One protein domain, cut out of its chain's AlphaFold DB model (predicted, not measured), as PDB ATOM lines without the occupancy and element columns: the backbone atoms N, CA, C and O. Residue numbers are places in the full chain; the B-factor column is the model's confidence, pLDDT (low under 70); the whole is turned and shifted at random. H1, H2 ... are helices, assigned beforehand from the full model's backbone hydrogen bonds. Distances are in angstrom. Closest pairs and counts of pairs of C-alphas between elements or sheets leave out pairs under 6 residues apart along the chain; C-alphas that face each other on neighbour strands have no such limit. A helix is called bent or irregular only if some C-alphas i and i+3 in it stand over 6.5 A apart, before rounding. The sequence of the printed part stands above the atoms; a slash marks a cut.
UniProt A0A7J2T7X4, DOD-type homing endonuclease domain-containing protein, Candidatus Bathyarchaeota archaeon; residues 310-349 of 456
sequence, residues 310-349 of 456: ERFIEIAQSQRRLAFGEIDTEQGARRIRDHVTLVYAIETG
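AT A GLANCE: This is residues 310 to 349 of the 456 residues of the protein "DOD-type homing endonuclease domain-containing protein" of Candidatus Bathyarchaeota archaeon (UniProt A0A7J2T7X4). Two helices, H1 and then H2, make the two arms of a wide, open L or V, joined at its corner by the extended link of residues 324 to 329, with nothing filling the space between the arms. The helices are apart from each other, and there is no packed core. The printed part has 40 residues, with two named helices in the order H1, H2 and no named strand; its class is all helix. It is extended, with a radius of gyration of the C-alphas of 15.6 A, and its C-alphas span 45 by 21 by 8 A.

HOW THE PARTS SIT: H1, residues 310 to 323, comes first and is followed by a short link of six residues. H2, residues 330 to 347, comes after that link. H1 and H2 are apart, with no C-alpha of the one within 8 A of the other. Residues 310 to 317 of H1 stand free, and so do residues 320 to 325, of which 320 to 323 belong to H1. Residues 328 to 349, of which 330 to 347 belong to H2, stand free as well. In H1 every O i to N i+4 pair is within hydrogen-bond range; in H2 12 of 14 are.

IN THESE COORDINATES: H1 begins at C-alpha 310 at (135.620, 225.306, 114.597) and ends at C-alpha 323 at (154.181, 220.140, 119.340), a length of 19.8 A from first to last C-alpha. H2, the longest helix with 18 residues, runs 26.1 A from its first C-alpha to C-alpha 347 at (159.755, 217.447, 82.672). H2 is irregular, but only just: C-alphas 331 and 334 are 6.9 A apart.

THE WHOLE: The two C-alphas farthest apart are those of Glu 310 and Gly 349, the first and last printed residues, at 45.4 A. The printed part has no cut, and its one link between helices is short. The mean pLDDT of the printed part is 82.8, and the model's confidence is low, under 70, at residues 328 to 331.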
ATOM      1  N   GLU A 310     135.341 226.746 114.649       76.38
ATOM      2  CA  GLU A 310     135.620 225.306 114.597       76.38
ATOM      3  C   GLU A 310     136.988 225.033 113.975       76.38
ATOM      4  O   GLU A 310     137.821 224.357 114.573       76.38
ATOM      5  N   ARG A 311     137.284 225.661 112.835       70.06
ATOM      6  CA  ARG A 311     138.564 225.469 112.151       70.06
ATOM      7  C   ARG A 311     139.746 226.024 112.934       70.06
ATOM      8  O   ARG A 311     140.834 225.459 112.897       70.06
ATOM      9  N   PHE A 312     139.546 227.113 113.668       79.50
ATOM     10  CA  PHE A 312     140.538 227.626 114.604       79.50
ATOM     11  C   PHE A 312     140.846 226.597 115.699       79.50
ATOM     12  O   PHE A 312     142.016 226.359 115.997       79.50
ATOM     13  N   ILE A 313     139.813 225.951 116.254       86.81
ATOM     14  CA  ILE A 313     139.968 224.881 117.248       86.81
ATOM     15  C   ILE A 313     140.707 223.683 116.639       86.81
ATOM     16  O   ILE A 313     141.659 223.198 117.248       86.81
ATOM     17  N   GLU A 314     140.341 223.240 115.437       82.44
ATOM     18  CA  GLU A 314     141.014 222.132 114.743       82.44
ATOM     19  C   GLU A 314     142.490 222.430 114.455       82.44
ATOM     20  O   GLU A 314     143.354 221.586 114.699       82.44
ATOM     21  N   ILE A 315     142.803 223.640 113.979       81.25
ATOM     22  CA  ILE A 315     144.185 224.073 113.743       81.25
ATOM     23  C   ILE A 315     144.953 224.092 115.065       81.25
ATOM     24  O   ILE A 315     146.059 223.560 115.126       81.25
ATOM     25  N   ALA A 316     144.372 224.645 116.133       83.94
ATOM     26  CA  ALA A 316     144.997 224.675 117.451       83.94
ATOM     27  C   ALA A 316     145.245 223.260 118.006       83.94
ATOM     28  O   ALA A 316     146.308 222.994 118.567       83.94
ATOM     29  N   GLN A 317     144.305 222.331 117.806       87.75
ATOM     30  CA  GLN A 317     144.480 220.920 118.150       87.75
ATOM     31  C   GLN A 317     145.582 220.271 117.308       87.75
ATOM     32  O   GLN A 317     146.437 219.585 117.857       87.75
ATOM     33  N   SER A 318     145.625 220.514 115.998       81.06
ATOM     34  CA  SER A 318     146.672 219.969 115.128       81.06
ATOM     35  C   SER A 318     148.062 220.511 115.471       81.06
ATOM     36  O   SER A 318     149.020 219.745 115.483       81.06
ATOM     37  N   GLN A 319     148.174 221.804 115.788       82.75
ATOM     38  CA  GLN A 319     149.414 222.429 116.264       82.75
ATOM     39  C   GLN A 319     149.861 221.825 117.596       82.75
ATOM     40  O   GLN A 319     151.038 221.532 117.779       82.75
ATOM     41  N   ARG A 320     148.912 221.570 118.506       85.00
ATOM     42  CA  ARG A 320     149.170 220.880 119.772       85.00
ATOM     43  C   ARG A 320     149.718 219.467 119.540       85.00
ATOM     44  O   ARG A 320     150.752 219.134 120.104       85.00
ATOM     45  N   ARG A 321     149.069 218.667 118.687       83.25
ATOM     46  CA  ARG A 321     149.528 217.310 118.332       83.25
ATOM     47  C   ARG A 321     150.931 217.321 117.714       83.25
ATOM     48  O   ARG A 321     151.760 216.486 118.056       83.25
ATOM     49  N   LEU A 322     151.219 218.301 116.855       79.75
ATOM     50  CA  LEU A 322     152.545 218.483 116.259       79.75
ATOM     51  C   LEU A 322     153.605 218.861 117.308       79.75
ATOM     52  O   LEU A 322     154.688 218.288 117.307       79.75
ATOM     53  N   ALA A 323     153.284 219.758 118.246       81.19
ATOM     54  CA  ALA A 323     154.181 220.140 119.340       81.19
ATOM     55  C   ALA A 323     154.471 218.985 120.318       81.19
ATOM     56  O   ALA A 323     155.567 218.914 120.869       81.19
ATOM     57  N   PHE A 324     153.513 218.073 120.512       84.88
ATOM     58  CA  PHE A 324     153.696 216.848 121.296       84.88
ATOM     59  C   PHE A 324     154.368 215.705 120.517       84.88
ATOM     60  O   PHE A 324     154.585 214.639 121.084       84.88
ATOM     61  N   GLY A 325     154.714 215.907 119.239       78.38
ATOM     62  CA  GLY A 325     155.342 214.877 118.406       78.38
ATOM     63  C   GLY A 325     154.405 213.735 118.000       78.38
ATOM     64  O   GLY A 325     154.865 212.714 117.502       78.38
ATOM     65  N   GLU A 326     153.090 213.896 118.178       80.00
ATOM     66  CA  GLU A 326     152.077 212.911 117.767       80.00
ATOM     67  C   GLU A 326     151.886 212.882 116.239       80.00
ATOM     68  O   GLU A 326     151.309 211.943 115.695       80.00
ATOM     69  N   ILE A 327     152.360 213.920 115.542       70.50
ATOM     70  CA  ILE A 327     152.347 214.031 114.081       70.50
ATOM     71  C   ILE A 327     153.795 214.122 113.595       70.50
ATOM     72  O   ILE A 327     154.431 215.168 113.721       70.50
ATOM     73  N   ASP A 328     154.294 213.045 112.991       68.94
ATOM     74  CA  ASP A 328     155.593 213.026 112.317       68.94
ATOM     75  C   ASP A 328     155.428 213.471 110.856       68.94
ATOM     76  O   ASP A 328     154.971 212.721 109.990       68.94
ATOM     77  N   THR A 329     155.775 214.728 110.583       65.94
ATOM     78  CA  THR A 329     155.775 215.272 109.215       65.94
ATOM     79  C   THR A 329     157.068 214.960 108.454       65.94
ATOM     80  O   THR A 329     157.097 215.084 107.228       65.94
ATOM     81  N   GLU A 330     158.128 214.516 109.134       67.00
ATOM     82  CA  GLU A 330     159.456 214.333 108.545       67.00
ATOM     83  C   GLU A 330     159.588 213.000 107.800       67.00
ATOM     84  O   GLU A 330     160.192 212.964 106.719       67.00
ATOM     85  N   GLN A 331     158.971 211.923 108.307       67.38
ATOM     86  CA  GLN A 331     159.063 210.580 107.709       67.38
ATOM     87  C   GLN A 331     158.620 210.524 106.234       67.38
ATOM     88  O   GLN A 331     159.224 209.812 105.426       67.38
ATOM     89  N   GLY A 332     157.595 211.295 105.858       73.12
ATOM     90  CA  GLY A 332     157.079 211.362 104.484       73.12
ATOM     91  C   GLY A 332     157.640 212.517 103.649       73.12
ATOM     92  O   GLY A 332     157.794 212.381 102.431       73.12
ATOM     93  N   ALA A 333     157.986 213.646 104.280       79.06
ATOM     94  CA  ALA A 333     158.324 214.884 103.576       79.06
ATOM     95  C   ALA A 333     159.535 214.737 102.651       79.06
ATOM     96  O   ALA A 333     159.523 215.245 101.527       79.06
ATOM     97  N   ARG A 334     160.568 214.005 103.087       82.38
ATOM     98  CA  ARG A 334     161.765 213.785 102.266       82.38
ATOM     99  C   ARG A 334     161.440 213.018 100.986       82.38
ATOM    100  O   ARG A 334     161.848 213.447  99.914       82.38
ATOM    101  N   ARG A 335     160.662 211.936 101.083       86.31
ATOM    102  CA  ARG A 335     160.272 211.119  99.921       86.31
ATOM    103  C   ARG A 335     159.412 211.909  98.939       86.31
ATOM    104  O   ARG A 335     159.658 211.848  97.740       86.31
ATOM    105  N   ILE A 336     158.455 212.687  99.448       85.38
ATOM    106  CA  ILE A 336     157.602 213.557  98.625       85.38
ATOM    107  C   ILE A 336     158.457 214.594  97.895       85.38
ATOM    108  O   ILE A 336     158.351 214.736  96.678       85.38
ATOM    109  N   ARG A 337     159.344 215.290  98.615       87.06
ATOM    110  CA  ARG A 337     160.235 216.298  98.032       87.06
ATOM    111  C   ARG A 337     161.141 215.700  96.961       87.06
ATOM    112  O   ARG A 337     161.274 216.291  95.890       87.06
ATOM    113  N   ASP A 338     161.767 214.564  97.247       90.50
ATOM    114  CA  ASP A 338     162.700 213.917  96.329       90.50
ATOM    115  C   ASP A 338     161.959 213.463  95.049       90.50
ATOM    116  O   ASP A 338     162.443 213.715  93.946       90.50
ATOM    117  N   HIS A 339     160.737 212.922  95.179       91.62
ATOM    118  CA  HIS A 339     159.864 212.568  94.048       91.62
ATOM    119  C   HIS A 339     159.470 213.785  93.200       91.62
ATOM    120  O   HIS A 339     159.716 213.801  91.996       91.62
ATOM    121  N   VAL A 340     158.932 214.839  93.822       90.50
ATOM    122  CA  VAL A 340     158.515 216.069  93.121       90.50
ATOM    123  C   VAL A 340     159.699 216.728  92.410       90.50
ATOM    124  O   VAL A 340     159.574 217.160  91.265       90.50
ATOM    125  N   THR A 341     160.864 216.769  93.062       92.62
ATOM    126  CA  THR A 341     162.089 217.345  92.485       92.62
ATOM    127  C   THR A 341     162.546 216.554  91.265       92.62
ATOM    128  O   THR A 341     162.915 217.146  90.249       92.62
ATOM    129  N   LEU A 342     162.507 215.221  91.346       94.44
ATOM    130  CA  LEU A 342     162.896 214.351  90.244       94.44
ATOM    131  C   LEU A 342     161.940 214.492  89.054       94.44
ATOM    132  O   LEU A 342     162.407 214.715  87.941       94.44
ATOM    133  N   VAL A 343     160.625 214.433  89.285       92.62
ATOM    134  CA  VAL A 343     159.608 214.609  88.232       92.62
ATOM    135  C   VAL A 343     159.749 215.976  87.558       92.62
ATOM    136  O   VAL A 343     159.776 216.061  86.332       92.62
ATOM    137  N   TYR A 344     159.940 217.043  88.335       91.38
ATOM    138  CA  TYR A 344     160.191 218.377  87.788       91.38
ATOM    139  C   TYR A 344     161.461 218.424  86.922       91.38
ATOM    140  O   TYR A 344     161.454 218.991  85.827       91.38
ATOM    141  N   ALA A 345     162.556 217.811  87.379       92.06
ATOM    142  CA  ALA A 345     163.809 217.752  86.627       92.06
ATOM    143  C   ALA A 345     163.666 216.972  85.305       92.06
ATOM    144  O   ALA A 345     164.290 217.344  84.310       92.06
ATOM    145  N   ILE A 346     162.840 215.921  85.283       92.62
ATOM    146  CA  ILE A 346     162.521 215.155  84.070       92.62
ATOM    147  C   ILE A 346     161.740 216.038  83.086       92.62
ATOM    148  O   ILE A 346     162.180 216.232  81.953       92.62
ATOM    149  N   GLU A 347     160.644 216.654  83.534       87.69
ATOM    150  CA  GLU A 347     159.755 217.447  82.672       87.69
ATOM    151  C   GLU A 347     160.412 218.719  82.105       87.69
ATOM    152  O   GLU A 347     160.078 219.171  80.999       87.69
ATOM    153  N   THR A 348     161.392 219.264  82.833       89.50
ATOM    154  CA  THR A 348     162.210 220.414  82.412       89.50
ATOM    155  C   THR A 348     163.461 220.035  81.614       89.50
ATOM    156  O   THR A 348     164.184 220.921  81.161       89.50
ATOM    157  N   GLY A 349     163.724 218.741  81.395       90.00
ATOM    158  CA  GLY A 349     164.850 218.274  80.581       90.00
ATOM    159  C   GLY A 349     166.220 218.508  81.223       90.00
ATOM    160  O   GLY A 349     167.207 218.760  80.524       90.00
TER     161      GLY A 349